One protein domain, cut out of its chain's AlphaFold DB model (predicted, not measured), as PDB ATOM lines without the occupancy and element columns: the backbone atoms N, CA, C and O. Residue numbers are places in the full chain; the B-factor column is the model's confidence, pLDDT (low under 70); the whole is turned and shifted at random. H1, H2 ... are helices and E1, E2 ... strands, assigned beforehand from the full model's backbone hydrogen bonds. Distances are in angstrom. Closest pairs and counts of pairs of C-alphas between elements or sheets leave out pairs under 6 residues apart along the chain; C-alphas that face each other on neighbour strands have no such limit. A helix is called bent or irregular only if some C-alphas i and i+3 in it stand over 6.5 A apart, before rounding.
ATOM      1  N   ALA A 600     137.834 136.365 141.514       69.69
ATOM      2  CA  ALA A 600     137.335 135.622 140.366       69.69
ATOM      3  C   ALA A 600     137.962 134.224 140.399       69.69
ATOM      4  O   ALA A 600     139.143 134.042 140.096       69.69
ATOM      5  N   VAL A 601     137.186 133.230 140.837       73.00
ATOM      6  CA  VAL A 601     137.649 131.841 140.918       73.00
ATOM      7  C   VAL A 601     137.233 131.115 139.650       73.00
ATOM      8  O   VAL A 601     136.087 130.702 139.500       73.00
ATOM      9  N   GLU A 602     138.186 130.941 138.739       69.19
ATOM     10  CA  GLU A 602     137.968 130.223 137.487       69.19
ATOM     11  C   GLU A 602     138.529 128.795 137.554       69.19
ATOM     12  O   GLU A 602     139.714 128.543 137.832       69.19
ATOM     13  N   VAL A 603     137.660 127.828 137.258       66.69
ATOM     14  CA  VAL A 603     138.019 126.416 137.115       66.69
ATOM     15  C   VAL A 603     137.809 126.014 135.657       66.69
ATOM     16  O   VAL A 603     136.721 126.187 135.110       66.69
ATOM     17  N   LYS A 604     138.857 125.472 135.017       59.62
ATOM     18  CA  LYS A 604     138.817 125.027 133.612       59.62
ATOM     19  C   LYS A 604     137.604 124.109 133.384       59.62
ATOM     20  O   LYS A 604     137.485 123.084 134.050       59.62
ATOM     21  N   GLY A 605     136.720 124.490 132.455       56.09
ATOM     22  CA  GLY A 605     135.480 123.766 132.124       56.09
ATOM     23  C   GLY A 605     134.182 124.317 132.747       56.09
ATOM     24  O   GLY A 605     133.111 123.994 132.245       56.09
ATOM     25  N   CYS A 606     134.246 125.186 133.770       61.56
ATOM     26  CA  CYS A 606     133.103 125.946 134.320       61.56
ATOM     27  C   CYS A 606     133.558 127.371 134.713       61.56
ATOM     28  O   CYS A 606     133.742 127.665 135.893       61.56
ATOM     29  N   GLU A 607     133.689 128.287 133.751       59.22
ATOM     30  CA  GLU A 607     134.087 129.689 134.018       59.22
ATOM     31  C   GLU A 607     133.022 130.497 134.793       59.22
ATOM     32  O   GLU A 607     133.332 131.507 135.408       59.22
ATOM     33  N   LYS A 608     131.761 130.034 134.813       64.12
ATOM     34  CA  LYS A 608     130.632 130.649 135.548       64.12
ATOM     35  C   LYS A 608     129.956 129.686 136.535       64.12
ATOM     36  O   LYS A 608     128.758 129.784 136.782       64.12
ATOM     37  N   GLY A 609     130.688 128.679 137.013       68.19
ATOM     38  CA  GLY A 609     130.125 127.605 137.843       68.19
ATOM     39  C   GLY A 609     130.132 127.861 139.350       68.19
ATOM     40  O   GLY A 609     129.530 127.076 140.078       68.19
ATOM     41  N   ILE A 610     130.817 128.909 139.813       81.25
ATOM     42  CA  ILE A 610     131.056 129.198 141.230       81.25
ATOM     43  C   ILE A 610     130.646 130.642 141.507       81.25
ATOM     44  O   ILE A 610     131.162 131.556 140.869       81.25
ATOM     45  N   ASP A 611     129.766 130.835 142.484       82.88
ATOM     46  CA  ASP A 611     129.352 132.151 142.956       82.88
ATOM     47  C   ASP A 611     129.899 132.369 144.372       82.88
ATOM     48  O   ASP A 611     129.551 131.640 145.305       82.88
ATOM     49  N   ILE A 612     130.761 133.374 144.545       84.25
ATOM     50  CA  ILE A 612     131.223 133.803 145.871       84.25
ATOM     51  C   ILE A 612     130.200 134.789 146.425       84.25
ATOM     52  O   ILE A 612     129.975 135.854 145.851       84.25
ATOM     53  N   VAL A 613     129.589 134.434 147.551       86.62
ATOM     54  CA  VAL A 613     128.533 135.221 148.183       86.62
ATOM     55  C   VAL A 613     129.024 135.714 149.534       86.62
ATOM     56  O   VAL A 613     129.198 134.940 150.474       86.62
ATOM     57  N   PHE A 614     129.231 137.020 149.650       86.81
ATOM     58  CA  PHE A 614     129.567 137.629 150.931       86.81
ATOM     59  C   PHE A 614     128.316 137.821 151.787       86.81
ATOM     60  O   PHE A 614     127.314 138.386 151.333       86.81
ATOM     61  N   ALA A 615     128.386 137.354 153.030       86.69
ATOM     62  CA  ALA A 615     127.310 137.465 154.007       86.69
ATOM     63  C   ALA A 615     127.859 137.894 155.371       86.69
ATOM     64  O   ALA A 615     128.989 137.572 155.736       86.69
ATOM     65  N   SER A 616     127.050 138.624 156.129       87.56
ATOM     66  CA  SER A 616     127.293 138.869 157.553       87.56
ATOM     67  C   SER A 616     126.921 137.643 158.383       87.56
ATOM     68  O   SER A 616     126.119 136.805 157.960       87.56
ATOM     69  N   TYR A 617     127.466 137.535 159.592       88.69
ATOM     70  CA  TYR A 617     127.173 136.390 160.458       88.69
ATOM     71  C   TYR A 617     125.684 136.296 160.824       88.69
ATOM     72  O   TYR A 617     125.138 135.195 160.850       88.69
ATOM     73  N   ASN A 618     124.995 137.428 160.997       87.44
ATOM     74  CA  ASN A 618     123.543 137.446 161.207       87.44
ATOM     75  C   ASN A 618     122.765 136.860 160.036       87.44
ATOM     76  O   ASN A 618     121.851 136.064 160.238       87.44
ATOM     77  N   GLU A 619     123.153 137.210 158.809       86.38
ATOM     78  CA  GLU A 619     122.516 136.670 157.610       86.38
ATOM     79  C   GLU A 619     122.732 135.155 157.492       86.38
ATOM     80  O   GLU A 619     121.850 134.463 157.000       86.38
ATOM     81  N   VAL A 620     123.865 134.624 157.969       86.00
ATOM     82  CA  VAL A 620     124.133 133.173 158.012       86.00
ATOM     83  C   VAL A 620     123.399 132.485 159.173       86.00
ATOM     84  O   VAL A 620     123.031 131.312 159.076       86.00
ATOM     85  N   ARG A 621     123.158 133.205 160.273       85.69
ATOM     86  CA  ARG A 621     122.454 132.698 161.459       85.69
ATOM     87  C   ARG A 621     120.948 132.545 161.230       85.69
ATOM     88  O   ARG A 621     120.318 131.645 161.789       85.69
ATOM     89  N   GLU A 622     120.371 133.413 160.404       86.69
ATOM     90  CA  GLU A 622     118.951 133.407 160.055       86.69
ATOM     91  C   GLU A 622     118.687 132.619 158.766       86.69
ATOM     92  O   GLU A 622     119.145 132.985 157.684       86.69
ATOM     93  N   LEU A 623     117.888 131.550 158.871       83.88
ATOM     94  CA  LEU A 623     117.610 130.637 157.756       83.88
ATOM     95  C   LEU A 623     117.088 131.370 156.507       83.88
ATOM     96  O   LEU A 623     117.586 131.139 155.407       83.88
ATOM     97  N   ASP A 624     116.103 132.254 156.673       83.31
ATOM     98  CA  ASP A 624     115.443 132.936 155.555       83.31
ATOM     99  C   ASP A 624     116.385 133.909 154.834       83.31
ATOM    100  O   ASP A 624     116.396 133.977 153.599       83.31
ATOM    101  N   SER A 625     117.222 134.615 155.598       85.81
ATOM    102  CA  SER A 625     118.213 135.549 155.067       85.81
ATOM    103  C   SER A 625     119.301 134.812 154.284       85.81
ATOM    104  O   SER A 625     119.549 135.129 153.116       85.81
ATOM    105  N   MET A 626     119.851 133.736 154.852       86.50
ATOM    106  CA  MET A 626     120.833 132.881 154.186       86.50
ATOM    107  C   MET A 626     120.282 132.290 152.882       86.50
ATOM    108  O   MET A 626     120.931 132.372 151.838       86.50
ATOM    109  N   VAL A 627     119.062 131.736 152.913       84.69
ATOM    110  CA  VAL A 627     118.405 131.149 151.732       84.69
ATOM    111  C   VAL A 627     118.185 132.200 150.644       84.69
ATOM    112  O   VAL A 627     118.332 131.889 149.462       84.69
ATOM    113  N   SER A 628     117.873 133.449 151.008       85.69
ATOM    114  CA  SER A 628     117.715 134.538 150.037       85.69
ATOM    115  C   SER A 628     119.007 134.832 149.264       85.69
ATOM    116  O   SER A 628     118.956 135.000 148.046       85.69
ATOM    117  N   LYS A 629     120.163 134.794 149.943       84.50
ATOM    118  CA  LYS A 629     121.490 135.076 149.372       84.50
ATOM    119  C   LYS A 629     121.970 133.995 148.407       84.50
ATOM    120  O   LYS A 629     122.596 134.312 147.404       84.50
ATOM    121  N   ILE A 630     121.649 132.730 148.680       86.81
ATOM    122  CA  ILE A 630     122.049 131.600 147.824       86.81
ATOM    123  C   ILE A 630     121.009 131.233 146.766       86.81
ATOM    124  O   ILE A 630     121.274 130.373 145.930       86.81
ATOM    125  N   ARG A 631     119.817 131.847 146.782       85.00
ATOM    126  CA  ARG A 631     118.695 131.481 145.900       85.00
ATOM    127  C   ARG A 631     119.072 131.534 144.422       85.00
ATOM    128  O   ARG A 631     118.677 130.658 143.658       85.00
ATOM    129  N   GLU A 632     119.817 132.557 144.020       82.56
ATOM    130  CA  GLU A 632     120.230 132.732 142.630       82.56
ATOM    131  C   GLU A 632     121.171 131.610 142.174       82.56
ATOM    132  O   GLU A 632     120.918 130.981 141.144       82.56
ATOM    133  N   SER A 633     122.175 131.279 142.987       84.38
ATOM    134  CA  SER A 633     123.106 130.177 142.726       84.38
ATOM    135  C   SER A 633     122.413 128.814 142.745       84.38
ATOM    136  O   SER A 633     122.612 127.983 141.859       84.38
ATOM    137  N   GLN A 634     121.498 128.606 143.697       84.06
ATOM    138  CA  GLN A 634     120.668 127.403 143.780       84.06
ATOM    139  C   GLN A 634     119.820 127.219 142.513       84.06
ATOM    140  O   GLN A 634     119.772 126.115 141.975       84.06
ATOM    141  N   ASN A 635     119.207 128.282 141.986       81.94
ATOM    142  CA  ASN A 635     118.411 128.215 140.755       81.94
ATOM    143  C   ASN A 635     119.272 127.931 139.512       81.94
ATOM    144  O   ASN A 635     118.846 127.183 138.636       81.94
ATOM    145  N   ARG A 636     120.482 128.502 139.439       78.69
ATOM    146  CA  ARG A 636     121.427 128.293 138.326       78.69
ATOM    147  C   ARG A 636     122.159 126.949 138.388       78.69
ATOM    148  O   ARG A 636     122.714 126.513 137.384       78.69
ATOM    149  N   GLY A 637     122.174 126.309 139.556       74.44
ATOM    150  CA  GLY A 637     122.932 125.080 139.792       74.44
ATOM    151  C   GLY A 637     124.438 125.321 139.791       74.44
ATOM    152  O   GLY A 637     125.196 124.475 139.319       74.44
ATOM    153  N   SER A 638     124.853 126.496 140.264       83.81
ATOM    154  CA  SER A 638     126.239 126.859 140.556       83.81
ATOM    155  C   SER A 638     126.546 126.608 142.033       83.81
ATOM    156  O   SER A 638     125.660 126.662 142.891       83.81
ATOM    157  N   LEU A 639     127.814 126.330 142.339       85.81
ATOM    158  CA  LEU A 639     128.297 126.216 143.712       85.81
ATOM    159  C   LEU A 639     128.294 127.598 144.377       85.81
ATOM    160  O   LEU A 639     129.041 128.481 143.961       85.81
ATOM    161  N   ALA A 640     127.488 127.771 145.423       87.88
ATOM    162  CA  ALA A 640     127.496 128.959 146.266       87.88
ATOM    163  C   ALA A 640     128.539 128.805 147.381       87.88
ATOM    164  O   ALA A 640     128.375 127.968 148.275       87.88
ATOM    165  N   LEU A 641     129.589 129.626 147.344       87.94
ATOM    166  CA  LEU A 641     130.575 129.740 148.415       87.94
ATOM    167  C   LEU A 641     130.246 130.971 149.268       87.94
ATOM    168  O   LEU A 641     130.579 132.100 148.907       87.94
ATOM    169  N   LEU A 642     129.570 130.751 150.393       90.06
ATOM    170  CA  LEU A 642     129.262 131.783 151.380       90.06
ATOM    171  C   LEU A 642     130.505 132.094 152.215       90.06
ATOM    172  O   LEU A 642     131.022 131.211 152.896       90.06
ATOM    173  N   VAL A 643     130.956 133.346 152.204       89.38
ATOM    174  CA  VAL A 643     132.134 133.792 152.960       89.38
ATOM    175  C   VAL A 643     131.730 134.907 153.917       89.38
ATOM    176  O   VAL A 643     131.235 135.950 153.486       89.38
ATOM    177  N   VAL A 644     131.953 134.693 155.216       90.56
ATOM    178  CA  VAL A 644     131.786 135.738 156.236       90.56
ATOM    179  C   VAL A 644     133.090 136.501 156.405       90.56
ATOM    180  O   VAL A 644     134.149 135.898 156.540       90.56
ATOM    181  N   HIS A 645     133.030 137.831 156.407       88.75
ATOM    182  CA  HIS A 645     134.225 138.663 156.523       88.75
ATOM    183  C   HIS A 645     134.887 138.572 157.911       88.75
ATOM    184  O   HIS A 645     134.191 138.476 158.923       88.75
ATOM    185  N   PRO A 646     136.225 138.720 157.999       87.44
ATOM    186  CA  PRO A 646     136.940 138.673 159.274       87.44
ATOM    187  C   PRO A 646     136.713 139.916 160.155       87.44
ATOM    188  O   PRO A 646     137.133 139.935 161.305       87.44
ATOM    189  N   TRP A 647     136.035 140.949 159.643       89.06
ATOM    190  CA  TRP A 647     135.639 142.155 160.383       89.06
ATOM    191  C   TRP A 647     134.135 142.209 160.702       89.06
ATOM    192  O   TRP A 647     133.590 143.288 160.949       89.06
ATOM    193  N   ASP A 648     133.436 141.070 160.669       89.75
ATOM    194  CA  ASP A 648     132.031 141.004 161.074       89.75
ATOM    195  C   ASP A 648     131.883 141.265 162.585       89.75
ATOM    196  O   ASP A 648     132.458 140.565 163.421       89.75
ATOM    197  N   ALA A 649     131.123 142.305 162.937       86.88
ATOM    198  CA  ALA A 649     130.994 142.760 164.318       86.88
ATOM    199  C   ALA A 649     130.239 141.760 165.209       86.88
ATOM    200  O   ALA A 649     130.538 141.649 166.398       86.88
ATOM    201  N   GLU A 650     129.273 141.023 164.658       87.06
ATOM    202  CA  GLU A 650     128.463 140.080 165.429       87.06
ATOM    203  C   GLU A 650     129.257 138.806 165.733       87.06
ATOM    204  O   GLU A 650     129.297 138.352 166.879       87.06
ATOM    205  N   LEU A 651     129.970 138.281 164.729       88.69
ATOM    206  CA  LEU A 651     130.870 137.142 164.902       88.69
ATOM    207  C   LEU A 651     132.002 137.467 165.883       88.69
ATOM    208  O   LEU A 651     132.333 136.647 166.742       88.69
ATOM    209  N   PHE A 652     132.561 138.678 165.798       89.38
ATOM    210  CA  PHE A 652     133.561 139.162 166.747       89.38
ATOM    211  C   PHE A 652     133.008 139.219 168.179       89.38
ATOM    212  O   PHE A 652     133.665 138.764 169.114       89.38
ATOM    213  N   ASN A 653     131.784 139.717 168.373       87.38
ATOM    214  CA  ASN A 653     131.163 139.763 169.699       87.38
ATOM    215  C   ASN A 653     130.978 138.359 170.303       87.38
ATOM    216  O   ASN A 653     131.236 138.167 171.492       87.38
ATOM    217  N   GLU A 654     130.565 137.374 169.505       86.44
ATOM    218  CA  GLU A 654     130.398 135.984 169.953       86.44
ATOM    219  C   GLU A 654     131.739 135.300 170.269       86.44
ATOM    220  O   GLU A 654     131.894 134.690 171.328       86.44
ATOM    221  N   MET A 655     132.728 135.408 169.379       89.06
ATOM    222  CA  MET A 655     133.983 134.657 169.509       89.06
ATOM    223  C   MET A 655     135.041 135.360 170.366       89.06
ATOM    224  O   MET A 655     135.724 134.707 171.154       89.06
ATOM    225  N   TYR A 656     135.186 136.680 170.234       86.25
ATOM    226  CA  TYR A 656     136.245 137.449 170.892       86.25
ATOM    227  C   TYR A 656     135.809 137.971 172.267       86.25
ATOM    228  O   TYR A 656     136.521 137.774 173.251       86.25
ATOM    229  N   LEU A 657     134.633 138.611 172.364       85.75
ATOM    230  CA  LEU A 657     134.152 139.199 173.628       85.75
ATOM    231  C   LEU A 657     133.472 138.173 174.540       85.75
ATOM    232  O   LEU A 657     133.735 138.154 175.740       85.75
ATOM    233  N   ARG A 658     132.605 137.318 173.984       85.81
ATOM    234  CA  ARG A 658     131.901 136.261 174.737       85.81
ATOM    235  C   ARG A 658     132.707 134.960 174.859       85.81
ATOM    236  O   ARG A 658     132.253 134.048 175.540       85.81
ATOM    237  N   GLN A 659     133.891 134.889 174.238       85.38
ATOM    238  CA  GLN A 659     134.818 133.744 174.263       85.38
ATOM    239  C   GLN A 659     134.198 132.406 173.840       85.38
ATOM    240  O   GLN A 659     134.594 131.340 174.316       85.38
ATOM    241  N   ARG A 660     133.219 132.439 172.932       88.75
ATOM    242  CA  ARG A 660     132.596 131.221 172.420       88.75
ATOM    243  C   ARG A 660     133.559 130.464 171.508       88.75
ATOM    244  O   ARG A 660     134.259 131.070 170.695       88.75
ATOM    245  N   SER A 661     133.603 129.137 171.625       88.25
ATOM    246  CA  SER A 661     134.564 128.349 170.850       88.25
ATOM    247  C   SER A 661     134.208 128.330 169.358       88.25
ATOM    248  O   SER A 661     133.039 128.266 168.974       88.25
ATOM    249  N   TYR A 662     135.226 128.338 168.490       89.62
ATOM    250  CA  TYR A 662     135.023 128.296 167.035       89.62
ATOM    251  C   TYR A 662     134.194 127.078 166.594       89.62
ATOM    252  O   TYR A 662     133.323 127.187 165.736       89.62
ATOM    253  N   ASN A 663     134.396 125.927 167.243       89.06
ATOM    254  CA  ASN A 663     133.636 124.710 166.961       89.06
ATOM    255  C   ASN A 663     132.148 124.849 167.296       89.06
ATOM    256  O   ASN A 663     131.318 124.325 166.560       89.06
ATOM    257  N   GLU A 664     131.792 125.545 168.377       88.75
ATOM    258  CA  GLU A 664     130.386 125.778 168.728       88.75
ATOM    259  C   GLU A 664     129.673 126.633 167.685       88.75
ATOM    260  O   GLU A 664     128.551 126.307 167.302       88.75
ATOM    261  N   VAL A 665     130.330 127.690 167.200       89.81
ATOM    262  CA  VAL A 665     129.786 128.573 166.157       89.81
ATOM    263  C   VAL A 665     129.619 127.815 164.836       89.81
ATOM    264  O   VAL A 665     128.557 127.857 164.217       89.81
ATOM    265  N   VAL A 666     130.633 127.040 164.437       90.38
ATOM    266  CA  VAL A 666     130.576 126.181 163.242       90.38
ATOM    267  C   VAL A 666     129.448 125.145 163.354       90.38
ATOM    268  O   VAL A 666     128.707 124.933 162.391       90.38
ATOM    269  N   ASN A 667     129.270 124.527 164.524       90.56
ATOM    270  CA  ASN A 667     128.203 123.553 164.766       90.56
ATOM    271  C   ASN A 667     126.807 124.199 164.758       90.56
ATOM    272  O   ASN A 667     125.869 123.588 164.244       90.56
ATOM    273  N   GLU A 668     126.655 125.427 165.270       90.12
ATOM    274  CA  GLU A 668     125.392 126.182 165.200       90.12
ATOM    275  C   GLU A 668     124.979 126.427 163.745       90.12
ATOM    276  O   GLU A 668     123.858 126.085 163.354       90.12
ATOM    277  N   VAL A 669     125.900 126.933 162.918       90.19
ATOM    278  CA  VAL A 669     125.652 127.179 161.487       90.19
ATOM    279  C   VAL A 669     125.378 125.875 160.734       90.19
ATOM    280  O   VAL A 669     124.448 125.805 159.929       90.19
ATOM    281  N   THR A 670     126.102 124.801 161.056       90.25
ATOM    282  CA  THR A 670     125.847 123.457 160.508       90.25
ATOM    283  C   THR A 670     124.425 122.978 160.833       90.25
ATOM    284  O   THR A 670     123.719 122.471 159.958       90.25
ATOM    285  N   GLY A 671     123.960 123.188 162.069       88.62
ATOM    286  CA  GLY A 671     122.595 122.861 162.486       88.62
ATOM    287  C   GLY A 671     121.524 123.703 161.784       88.62
ATOM    288  O   GLY A 671     120.455 123.189 161.448       88.62
ATOM    289  N   ILE A 672     121.792 124.986 161.517       88.06
ATOM    290  CA  ILE A 672     120.903 125.862 160.732       88.06
ATOM    291  C   ILE A 672     120.784 125.360 159.289       88.06
ATOM    292  O   ILE A 672     119.667 125.177 158.801       88.06
ATOM    293  N   LEU A 673     121.910 125.066 158.636       87.94
ATOM    294  CA  LEU A 673     121.933 124.510 157.282       87.94
ATOM    295  C   LEU A 673     121.156 123.187 157.205       87.94
ATOM    296  O   LEU A 673     120.340 123.000 156.303       87.94
ATOM    297  N   GLN A 674     121.320 122.304 158.195       89.38
ATOM    298  CA  GLN A 674     120.587 121.037 158.252       89.38
ATOM    299  C   GLN A 674     119.069 121.232 158.422       89.38
ATOM    300  O   GLN A 674     118.281 120.506 157.808       89.38
ATOM    301  N   ARG A 675     118.636 122.230 159.210       86.06
ATOM    302  CA  ARG A 675     117.214 122.612 159.304       86.06
ATOM    303  C   ARG A 675     116.673 123.101 157.959       86.06
ATOM    304  O   ARG A 675     115.568 122.726 157.588       86.06
ATOM    305  N   GLY A 676     117.464 123.862 157.202       84.44
ATOM    306  CA  GLY A 676     117.105 124.318 155.853       84.44
ATOM    307  C   GLY A 676     116.886 123.191 154.849       84.44
ATOM    308  O   GLY A 676     115.969 123.269 154.033       84.44
ATOM    309  N   VAL A 677     117.687 122.126 154.937       86.12
ATOM    310  CA  VAL A 677     117.491 120.907 154.131       86.12
ATOM    311  C   VAL A 677     116.240 120.157 154.577       86.12
ATOM    312  O   VAL A 677     115.418 119.787 153.746       86.12
ATOM    313  N   SER A 678     116.052 119.995 155.889       84.69
ATOM    314  CA  SER A 678     114.907 119.265 156.458       84.69
ATOM    315  C   SER A 678     113.563 119.934 156.136       84.69
ATOM    316  O   SER A 678     112.570 119.249 155.911       84.69
ATOM    317  N   ASN A 679     113.547 121.268 156.059       83.75
ATOM    318  CA  ASN A 679     112.370 122.067 155.710       83.75
ATOM    319  C   ASN A 679     112.175 122.241 154.189       83.75
ATOM    320  O   ASN A 679     111.242 122.924 153.767       83.75
ATOM    321  N   GLY A 680     113.065 121.685 153.354       77.31
ATOM    322  CA  GLY A 680     113.016 121.811 151.891       77.31
ATOM    323  C   GLY A 680     113.353 123.207 151.346       77.31
ATOM    324  O   GLY A 680     113.167 123.470 150.157       77.31
ATOM    325  N   SER A 681     113.844 124.118 152.192       81.56
ATOM    326  CA  SER A 681     114.207 125.490 151.812       81.56
ATOM    327  C   SER A 681     115.508 125.541 151.000       81.56
ATOM    328  O   SER A 681     115.663 126.406 150.139       81.56
ATOM    329  N   ILE A 682     116.428 124.598 151.240       84.88
ATOM    330  CA  ILE A 682     117.657 124.400 150.456       84.88
ATOM    331  C   ILE A 682     117.431 123.220 149.506       84.88
ATOM    332  O   ILE A 682     117.418 122.071 149.940       84.88
ATOM    333  N   ARG A 683     117.250 123.501 148.209       79.75
ATOM    334  CA  ARG A 683     116.926 122.477 147.196       79.75
ATOM    335  C   ARG A 683     118.136 121.642 146.776       79.75
ATOM    336  O   ARG A 683     118.009 120.441 146.578       79.75
ATOM    337  N   ARG A 684     119.307 122.271 146.641       83.81
ATOM    338  CA  ARG A 684     120.547 121.661 146.130       83.81
ATOM    339  C   ARG A 684     121.661 121.780 147.182       83.81
ATOM    340  O   ARG A 684     122.545 122.630 147.044       83.81
ATOM    341  N   PRO A 685     121.641 120.954 148.245       83.31
ATOM    342  CA  PRO A 685     122.549 121.098 149.387       83.31
ATOM    343  C   PRO A 685     124.025 120.846 149.044       83.31
ATOM    344  O   PRO A 685     124.898 121.450 149.657       83.31
ATOM    345  N   LEU A 686     124.319 120.026 148.027       83.81
ATOM    346  CA  LEU A 686     125.690 119.786 147.553       83.81
ATOM    347  C   LEU A 686     126.369 121.022 146.958       83.81
ATOM    348  O   LEU A 686     127.590 121.060 146.903       83.81
ATOM    349  N   HIS A 687     125.596 122.024 146.535       87.19
ATOM    350  CA  HIS A 687     126.097 123.246 145.907       87.19
ATOM    351  C   HIS A 687     126.133 124.422 146.896       87.19
ATOM    352  O   HIS A 687     126.010 125.576 146.496       87.19
ATOM    353  N   VAL A 688     126.279 124.135 148.193       88.12
ATOM    354  CA  VAL A 688     126.447 125.142 149.246       88.12
ATOM    355  C   VAL A 688     127.678 124.801 150.074       88.12
ATOM    356  O   VAL A 688     127.766 123.716 150.652       88.12
ATOM    357  N   ALA A 689     128.606 125.747 150.161       88.88
ATOM    358  CA  ALA A 689     129.740 125.702 151.071       88.88
ATOM    359  C   ALA A 689     129.805 127.011 151.868       88.88
ATOM    360  O   ALA A 689     129.583 128.083 151.308       88.88
ATOM    361  N   VAL A 690     130.094 126.931 153.168       91.06
ATOM    362  CA  VAL A 690     130.171 128.101 154.059       91.06
ATOM    363  C   VAL A 690     131.538 128.172 154.729       91.06
ATOM    364  O   VAL A 690     132.023 127.183 155.281       91.06
ATOM    365  N   LEU A 691     132.135 129.361 154.696       90.69
ATOM    366  CA  LEU A 691     133.420 129.707 155.289       90.69
ATOM    367  C   LEU A 691     133.226 130.753 156.387       90.69
ATOM    368  O   LEU A 691     132.746 131.862 156.135       90.69
ATOM    369  N   LEU A 692     133.630 130.393 157.605       91.50
ATOM    370  CA  LEU A 692     133.571 131.253 158.786       91.50
ATOM    371  C   LEU A 692     134.994 131.518 159.293       91.50
ATOM    372  O   LEU A 692     135.719 130.547 159.533       91.50
ATOM    373  N   PRO A 693     135.410 132.778 159.487       91.94
ATOM    374  CA  PRO A 693     136.725 133.085 160.030       91.94
ATOM    375  C   PRO A 693     136.763 132.817 161.541       91.94
ATOM    376  O   PRO A 693     135.805 133.084 162.267       91.94
ATOM    377  N   ASN A 694     137.883 132.298 162.035       90.44
ATOM    378  CA  ASN A 694     138.114 132.070 163.455       90.44
ATOM    379  C   ASN A 694     138.574 133.366 164.140       90.44
ATOM    380  O   ASN A 694     139.763 133.664 164.185       90.44
ATOM    381  N   LEU A 695     137.631 134.112 164.715       89.75
ATOM    382  CA  LEU A 695     137.893 135.385 165.405       89.75
ATOM    383  C   LEU A 695     138.180 135.223 166.909       89.75
ATOM    384  O   LEU A 695     137.887 136.115 167.705       89.75
ATOM    385  N   SER A 696     138.719 134.075 167.325       86.75
ATOM    386  CA  SER A 696     139.116 133.861 168.723       86.75
ATOM    387  C   SER A 696     140.257 134.798 169.136       86.75
ATOM    388  O   SER A 696     141.079 135.213 168.319       86.75
ATOM    389  N   SER A 697     140.318 135.131 170.427       83.62
ATOM    390  CA  SER A 697     141.213 136.176 170.938       83.62
ATOM    391  C   SER A 697     142.698 135.917 170.706       83.62
ATOM    392  O   SER A 697     143.443 136.860 170.464       83.62
ATOM    393  N   TYR A 698     143.127 134.657 170.754       81.62
ATOM    394  CA  TYR A 698     144.519 134.281 170.520       81.62
ATOM    395  C   TYR A 698     144.920 134.480 169.052       81.62
ATOM    396  O   TYR A 698     145.897 135.168 168.779       81.62
ATOM    397  N   VAL A 699     144.113 133.964 168.120       82.75
ATOM    398  CA  VAL A 699     144.407 133.990 166.678       82.75
ATOM    399  C   VAL A 699     144.294 135.407 166.115       82.75
ATOM    400  O   VAL A 699     145.150 135.864 165.367       82.75
ATOM    401  N   LEU A 700     143.251 136.145 166.503       85.62
ATOM    402  CA  LEU A 700     143.010 137.476 165.949       85.62
ATOM    403  C   LEU A 700     144.018 138.521 166.458       85.62
ATOM    404  O   LEU A 700     144.293 139.496 165.764       85.62
ATOM    405  N   LYS A 701     144.585 138.335 167.657       84.25
ATOM    406  CA  LYS A 701     145.556 139.277 168.230       84.25
ATOM    407  C   LYS A 701     146.856 139.341 167.424       84.25
ATOM    408  O   LYS A 701     147.392 140.436 167.268       84.25
ATOM    409  N   GLU A 702     147.330 138.210 166.902       82.88
ATOM    410  CA  GLU A 702     148.504 138.164 166.017       82.88
ATOM    411  C   GLU A 702     148.236 138.955 164.729       82.88
ATOM    412  O   GLU A 702     148.953 139.913 164.442       82.88
ATOM    413  N   TYR A 793     140.292 131.185 158.097       88.38
ATOM    414  CA  TYR A 793     139.300 130.285 157.503       88.38
ATOM    415  C   TYR A 793     139.706 128.814 157.617       88.38
ATOM    416  O   TYR A 793     139.787 128.100 156.627       88.38
ATOM    417  N   SER A 794     139.941 128.347 158.839       84.56
ATOM    418  CA  SER A 794     140.422 126.982 159.094       84.56
ATOM    419  C   SER A 794     139.409 125.865 158.802       84.56
ATOM    420  O   SER A 794     139.816 124.714 158.653       84.56
ATOM    421  N   LYS A 795     138.099 126.157 158.711       89.31
ATOM    422  CA  LYS A 795     137.056 125.149 158.445       89.31
ATOM    423  C   LYS A 795     136.089 125.550 157.342       89.31
ATOM    424  O   LYS A 795     135.630 126.688 157.279       89.31
ATOM    425  N   VAL A 796     135.711 124.555 156.539       90.31
ATOM    426  CA  VAL A 796     134.670 124.662 155.506       90.31
ATOM    427  C   VAL A 796     133.486 123.795 155.905       90.31
ATOM    428  O   VAL A 796     133.647 122.589 156.113       90.31
ATOM    429  N   ILE A 797     132.296 124.388 155.977       90.25
ATOM    430  CA  ILE A 797     131.035 123.663 156.162       90.25
ATOM    431  C   ILE A 797     130.498 123.282 154.783       90.25
ATOM    432  O   ILE A 797     130.310 124.149 153.931       90.25
ATOM    433  N   TYR A 798     130.236 121.999 154.559       90.25
ATOM    434  CA  TYR A 798     129.779 121.459 153.277       90.25
ATOM    435  C   TYR A 798     128.841 120.267 153.491       90.25
ATOM    436  O   TYR A 798     128.824 119.650 154.561       90.25
ATOM    437  N   PHE A 799     128.068 119.910 152.466       87.12
ATOM    438  CA  PHE A 799     127.204 118.734 152.514       87.12
ATOM    439  C   PHE A 799     127.971 117.453 152.141       87.12
ATOM    440  O   PHE A 799     128.531 117.321 151.042       87.12
ATOM    441  N   SER A 800     128.004 116.490 153.065       83.69
ATOM    442  CA  SER A 800     128.628 115.183 152.853       83.69
ATOM    443  C   SER A 800     127.620 114.207 152.245       83.69
ATOM    444  O   SER A 800     126.589 113.921 152.853       83.69
ATOM    445  N   SER A 801     127.941 113.660 151.070       77.31
ATOM    446  CA  SER A 801     127.133 112.616 150.421       77.31
ATOM    447  C   SER A 801     127.106 111.315 151.227       77.31
ATOM    448  O   SER A 801     126.113 110.606 151.178       77.31
ATOM    449  N   ASP A 802     128.147 111.018 152.008       76.00
ATOM    450  CA  ASP A 802     128.204 109.784 152.800       76.00
ATOM    451  C   ASP A 802     127.289 109.876 154.026       76.00
ATOM    452  O   ASP A 802     126.506 108.971 154.313       76.00
ATOM    453  N   LYS A 803     127.353 111.006 154.740       78.31
ATOM    454  CA  LYS A 803     126.587 111.233 155.977       78.31
ATOM    455  C   LYS A 803     125.188 111.804 155.742       78.31
ATOM    456  O   LYS A 803     124.417 111.881 156.696       78.31
ATOM    457  N   HIS A 804     124.877 112.219 154.511       81.00
ATOM    458  CA  HIS A 804     123.630 112.903 154.140       81.00
ATOM    459  C   HIS A 804     123.315 114.112 155.044       81.00
ATOM    460  O   HIS A 804     122.161 114.398 155.370       81.00
ATOM    461  N   SER A 805     124.355 114.826 155.477       86.56
ATOM    462  CA  SER A 805     124.238 115.982 156.365       86.56
ATOM    463  C   SER A 805     125.359 116.989 156.133       86.56
ATOM    464  O   SER A 805     126.411 116.666 155.565       86.56
ATOM    465  N   PHE A 806     125.135 118.231 156.568       88.44
ATOM    466  CA  PHE A 806     126.202 119.225 156.619       88.44
ATOM    467  C   PHE A 806     127.237 118.846 157.681       88.44
ATOM    468  O   PHE A 806     126.898 118.481 158.805       88.44
ATOM    469  N   THR A 807     128.513 118.943 157.321       87.88
ATOM    470  CA  THR A 807     129.649 118.704 158.220       87.88
ATOM    471  C   THR A 807     130.770 119.695 157.931       87.88
ATOM    472  O   THR A 807     130.806 120.293 156.858       87.88
ATOM    473  N   ALA A 808     131.689 119.868 158.880       88.06
ATOM    474  CA  ALA A 808     132.863 120.715 158.709       88.06
ATOM    475  C   ALA A 808     134.124 119.869 158.466       88.06
ATOM    476  O   ALA A 808     134.375 118.920 159.212       88.06
ATOM    477  N   ILE A 809     134.914 120.221 157.450       86.38
ATOM    478  CA  ILE A 809     136.285 119.717 157.256       86.38
ATOM    479  C   ILE A 809     137.268 120.783 157.740       86.38
ATOM    480  O   ILE A 809     137.070 121.972 157.491       86.38
ATOM    481  N   ASP A 810     138.318 120.334 158.421       82.62
ATOM    482  CA  ASP A 810     139.470 121.156 158.778       82.62
ATOM    483  C   ASP A 810     140.442 121.240 157.593       82.62
ATOM    484  O   ASP A 810     140.841 120.214 157.039       82.62
ATOM    485  N   ILE A 811     140.787 122.462 157.194       80.12
ATOM    486  CA  ILE A 811     141.677 122.763 156.067       80.12
ATOM    487  C   ILE A 811     142.976 123.454 156.506       80.12
ATOM    488  O   ILE A 811     143.775 123.845 155.658       80.12
ATOM    489  N   SER A 812     143.237 123.541 157.815       63.69
ATOM    490  CA  SER A 812     144.422 124.203 158.392       63.69
ATOM    491  C   SER A 812     145.782 123.605 157.982       63.69
ATOM    492  O   SER A 812     146.809 124.244 158.192       63.69
ATOM    493  N   GLY A 813     145.810 122.406 157.385       52.53
ATOM    494  CA  GLY A 813     147.031 121.706 156.956       52.53
ATOM    495  C   GLY A 813     147.421 121.864 155.481       52.53
ATOM    496  O   GLY A 813     148.395 121.244 155.057       52.53
ATOM    497  N   TYR A 814     146.675 122.635 154.683       59.12
ATOM    498  CA  TYR A 814     147.004 122.851 153.269       59.12
ATOM    499  C   TYR A 814     147.994 124.006 153.098       59.12
ATOM    500  O   TYR A 814     147.871 125.049 153.734       59.12
ATOM    501  N   ASP A 815     148.994 123.807 152.238       53.28
ATOM    502  CA  ASP A 815     150.121 124.722 152.077       53.28
ATOM    503  C   ASP A 815     149.706 126.003 151.331       53.28
ATOM    504  O   ASP A 815     149.806 126.100 150.104       53.28
ATOM    505  N   ILE A 816     149.247 127.000 152.096       55.50
ATOM    506  CA  ILE A 816     148.894 128.355 151.628       55.50
ATOM    507  C   ILE A 816     150.101 129.026 150.918       55.50
ATOM    508  O   ILE A 816     149.929 129.986 150.168       55.50
ATOM    509  N   GLY A 817     151.327 128.501 151.092       45.28
ATOM    510  CA  GLY A 817     152.587 129.084 150.616       45.28
ATOM    511  C   GLY A 817     153.135 128.609 149.261       45.28
ATOM    512  O   GLY A 817     154.114 129.184 148.794       45.28
ATOM    513  N   SER A 818     152.546 127.614 148.588       40.81
ATOM    514  CA  SER A 818     153.118 127.036 147.346       40.81
ATOM    515  C   SER A 818     152.589 127.669 146.043       40.81
ATOM    516  O   SER A 818     152.424 127.004 145.017       40.81
ATOM    517  N   ALA A 819     152.219 128.951 146.056       38.53
ATOM    518  CA  ALA A 819     151.972 129.702 144.821       38.53
ATOM    519  C   ALA A 819     153.314 130.145 144.224       38.53
ATOM    520  O   ALA A 819     154.170 130.623 144.961       38.53
ATOM    521  N   ASP A 820     153.487 129.954 142.912       37.09
ATOM    522  CA  ASP A 820     154.706 130.253 142.159       37.09
ATOM    523  C   ASP A 820     155.466 131.470 142.703       37.09
ATOM    524  O   ASP A 820     154.950 132.589 142.758       37.09
ATOM    525  N   THR A 821     156.750 131.269 142.996       38.88
ATOM    526  CA  THR A 821     157.770 132.282 143.320       38.88
ATOM    527  C   THR A 821     157.956 133.374 142.242       38.88
ATOM    528  O   THR A 821     158.932 134.117 142.275       38.88
ATOM    529  N   GLN A 822     157.038 133.482 141.277       39.66
ATOM    530  CA  GLN A 822     156.987 134.490 140.219       39.66
ATOM    531  C   GLN A 822     156.055 135.674 140.532       39.66
ATOM    532  O   GLN A 822     156.024 136.619 139.744       39.66
ATOM    533  N   ILE A 823     155.323 135.682 141.657       43.62
ATOM    534  CA  ILE A 823     154.627 136.902 142.096       43.62
ATOM    535  C   ILE A 823     155.694 137.898 142.564       43.62
ATOM    536  O   ILE A 823     156.283 137.753 143.640       43.62
ATOM    537  N   TYR A 824     155.975 138.888 141.714       44.06
ATOM    538  CA  TYR A 824     156.819 140.032 142.040       44.06
ATOM    539  C   TYR A 824     156.389 140.598 143.395       44.06
ATOM    540  O   TYR A 824     155.207 140.800 143.650       44.06
ATOM    541  N   ALA A 825     157.352 140.798 144.290       46.50
ATOM    542  CA  ALA A 825     157.119 141.342 145.618       46.50
ATOM    543  C   ALA A 825     156.404 142.701 145.526       46.50
ATOM    544  O   ALA A 825     156.990 143.682 145.073       46.50
ATOM    545  N   GLN A 826     155.134 142.738 145.924       58.56
ATOM    546  CA  GLN A 826     154.245 143.880 145.733       58.56
ATOM    547  C   GLN A 826     153.808 144.460 147.081       58.56
ATOM    548  O   GLN A 826     153.639 143.729 148.055       58.56
ATOM    549  N   ALA A 827     153.687 145.790 147.140       58.56
ATOM    550  CA  ALA A 827     153.470 146.533 148.382       58.56
ATOM    551  C   ALA A 827     151.994 146.609 148.818       58.56
ATOM    552  O   ALA A 827     151.734 146.851 149.989       58.56
ATOM    553  N   GLU A 828     151.031 146.408 147.911       71.75
ATOM    554  CA  GLU A 828     149.595 146.491 148.217       71.75
ATOM    555  C   GLU A 828     148.937 145.107 148.319       71.75
ATOM    556  O   GLU A 828     149.098 144.268 147.430       71.75
ATOM    557  N   LEU A 829     148.114 144.892 149.356       75.12
ATOM    558  CA  LEU A 829     147.372 143.635 149.558       75.12
ATOM    559  C   LEU A 829     146.383 143.308 148.425       75.12
ATOM    560  O   LEU A 829     146.127 142.136 148.159       75.12
ATOM    561  N   SER A 830     145.863 144.317 147.721       73.75
ATOM    562  CA  SER A 830     144.966 144.154 146.563       73.75
ATOM    563  C   SER A 830     145.577 143.292 145.451       73.75
ATOM    564  O   SER A 830     144.861 142.604 144.723       73.75
ATOM    565  N   GLN A 831     146.907 143.295 145.337       73.44
ATOM    566  CA  GLN A 831     147.638 142.590 144.288       73.44
ATOM    567  C   GLN A 831     147.871 141.104 144.635       73.44
ATOM    568  O   GLN A 831     148.165 140.296 143.755       73.44
ATOM    569  N   TYR A 832     147.616 140.708 145.890       75.38
ATOM    570  CA  TYR A 832     147.616 139.315 146.355       75.38
ATOM    571  C   TYR A 832     146.263 138.602 146.165       75.38
ATOM    572  O   TYR A 832     146.111 137.450 146.573       75.38
ATOM    573  N   ALA A 833     145.286 139.229 145.497       73.38
ATOM    574  CA  ALA A 833     143.987 138.614 145.194       73.38
ATOM    575  C   ALA A 833     144.115 137.270 144.444       73.38
ATOM    576  O   ALA A 833     143.293 136.373 144.623       73.38
ATOM    577  N   SER A 834     145.179 137.084 143.656       74.06
ATOM    578  CA  SER A 834     145.489 135.813 142.991       74.06
ATOM    579  C   SER A 834     145.756 134.665 143.975       74.06
ATOM    580  O   SER A 834     145.305 133.545 143.730       74.06
ATOM    581  N   MET A 835     146.419 134.933 145.108       76.19
ATOM    582  CA  MET A 835     146.626 133.943 146.171       76.19
ATOM    583  C   MET A 835     145.301 133.558 146.830       76.19
ATOM    584  O   MET A 835     145.063 132.380 147.083       76.19
ATOM    585  N   VAL A 836     144.400 134.522 147.030       79.69
ATOM    586  CA  VAL A 836     143.058 134.264 147.578       79.69
ATOM    587  C   VAL A 836     142.194 133.465 146.601       79.69
ATOM    588  O   VAL A 836     141.535 132.504 146.998       79.69
ATOM    589  N   ASN A 837     142.245 133.791 145.308       81.38
ATOM    590  CA  ASN A 837     141.559 133.020 144.270       81.38
ATOM    591  C   ASN A 837     142.086 131.578 144.204       81.38
ATOM    592  O   ASN A 837     141.295 130.641 144.067       81.38
ATOM    593  N   LYS A 838     143.406 131.379 144.346       80.50
ATOM    594  CA  LYS A 838     144.011 130.043 144.447       80.50
ATOM    595  C   LYS A 838     143.525 129.308 145.700       80.50
ATOM    596  O   LYS A 838     143.093 128.168 145.582       80.50
ATOM    597  N   TYR A 839     143.502 129.970 146.855       83.00
ATOM    598  CA  TYR A 839     143.004 129.393 148.104       83.00
ATOM    599  C   TYR A 839     141.560 128.884 147.981       83.00
ATOM    600  O   TYR A 839     141.276 127.729 148.299       83.00
ATOM    601  N   PHE A 840     140.645 129.693 147.435       84.50
ATOM    602  CA  PHE A 840     139.264 129.252 147.204       84.50
ATOM    603  C   PHE A 840     139.166 128.114 146.185       84.50
ATOM    604  O   PHE A 840     138.363 127.198 146.361       84.50
ATOM    605  N   LYS A 841     139.998 128.124 145.140       81.25
ATOM    606  CA  LYS A 841     140.076 127.018 144.180       81.25
ATOM    607  C   LYS A 841     140.541 125.716 144.838       81.25
ATOM    608  O   LYS A 841     139.965 124.664 144.564       81.25
ATOM    609  N   ASP A 842     141.536 125.784 145.714       80.75
ATOM    610  CA  ASP A 842     142.056 124.628 146.444       80.75
ATOM    611  C   ASP A 842     140.998 124.064 147.403       80.75
ATOM    612  O   ASP A 842     140.788 122.852 147.430       80.75
ATOM    613  N   ILE A 843     140.225 124.926 148.078       82.38
ATOM    614  CA  ILE A 843     139.052 124.512 148.869       82.38
ATOM    615  C   ILE A 843     138.054 123.726 148.015       82.38
ATOM    616  O   ILE A 843     137.594 122.660 148.418       82.38
ATOM    617  N   ILE A 844     137.726 124.216 146.820       81.06
ATOM    618  CA  ILE A 844     136.770 123.545 145.927       81.06
ATOM    619  C   ILE A 844     137.303 122.179 145.474       81.06
ATOM    620  O   ILE A 844     136.542 121.210 145.430       81.06
ATOM    621  N   ASN A 845     138.606 122.072 145.203       78.19
ATOM    622  CA  ASN A 845     139.248 120.798 144.880       78.19
ATOM    623  C   ASN A 845     139.166 119.803 146.054       78.19
ATOM    624  O   ASN A 845     138.880 118.625 145.832       78.19
TER     625      ASN A 845
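What this domain is: This is residues 600 to 702 and 793 to 845 of the 1097 residues of an uncharacterized protein of Desulfurococcaceae archaeon (UniProt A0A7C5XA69). A strongly twisted sheet of five strands has two helices packed on one face, H2 over E2 and H4 over E4 and E5. H3 and H5 lie beyond the end of the sheet where E2 and E3 finish, and H6 comes in from a long loose stretch to meet the sheet with residues 840 to 844; residues 824 to 830 stick out. The printed part has 156 residues, with six named helices and five named strands in the order E1 H1 H2 E2 H3 H4 E3 H5 E4 E5 H6. The sheet, E1 E2 E3 E4 E5, is mixed, and so is the class, helices and strands. The whole is compact, with a radius of gyration of the C-alphas of 16.1 A and spans of 50 by 43 by 27 A.

How they stand to each other: Start at E1, residues 610 to 615, parallel to E2, residues 639 to 644, where N 613 and O 641 are 2.9 A apart, within hydrogen-bond range. E3, residues 688 to 691, is parallel to E2, with N 691 and O 642 at 2.8 A. E4, residues 795 to 800, is antiparallel to E3, with N 690 and O 797 at 2.9 A, and forms a hairpin with E5, residues 805 to 810, with N 798 and O 807 at 2.9 A. H2, residues 623 to 636, and H4, residues 662 to 678, lie on the same face, making two layers, helices on one face of a sheet. H2 is over E2 at a height over the sheet of 8.5 A, closest at the C-alphas of Ser 633 and Ala 640, 5.8 A. H4 is over E4 and E5 at 8.4 A, closest to E5 at the C-alphas of Thr 670 and Phe 806, 5.8 A. H1, residues 617 to 621, is the hub and only grazes the sheet; it only just touches H4, with 3 pairs of C-alphas within 8 A, the closest Arg 621 and Val 669 at 6.4 A. It only just touches H3, residues 649 to 657, also with 3 pairs, the closest C-alphas Tyr 617 and Leu 651 at 5.8 A. H3 is close but not clearly touching H5, residues 697 to 702, with the C-alphas of Tyr 656 and Ser 697 closest at 5.1 A. H6, residues 829 to 845, only grazes the sheet and is apart from H3 and H5. E1, H1 H2, E2 and E2, H3 H4, E3 are strand-helix-strand units, parallel neighbour strands with helices between, both crossovers right-handed. Every O i to N i+4 pair is within hydrogen-bond range in H1 and H4, against 8 of 10 in H2, 4 of 5 in H3, 1 of 2 in H5 and 10 of 13 in H6.

Where its parts are: Find C-alpha 610, where E1 begins, at (131.056, 129.198, 141.230). H4 runs 24.5 A from C-alpha 662 at (135.023, 128.296, 167.035), and H2 runs 19.9 A. H6 runs 24.7 A to C-alpha 845 at (139.248, 120.798, 144.880), with a kink of 25 degrees near residue 836. H2 and H6 are irregular: C-alphas 629 and 632, and likewise 831 and 834, are 7.2 A apart.

The domain as a whole: Look for the cut: residues 703 to 792 are not printed, and C-alphas 702 and 793 are 14.8 A apart. The link from E5 to H6, 18 residues, is long. The C-alphas farthest apart, of Asn 679 and Tyr 824, are 49.9 A apart. The mean pLDDT of the printed part is 80.0, and it is under 70 at residue 600, residues 602 to 609 and residues 812 to 827.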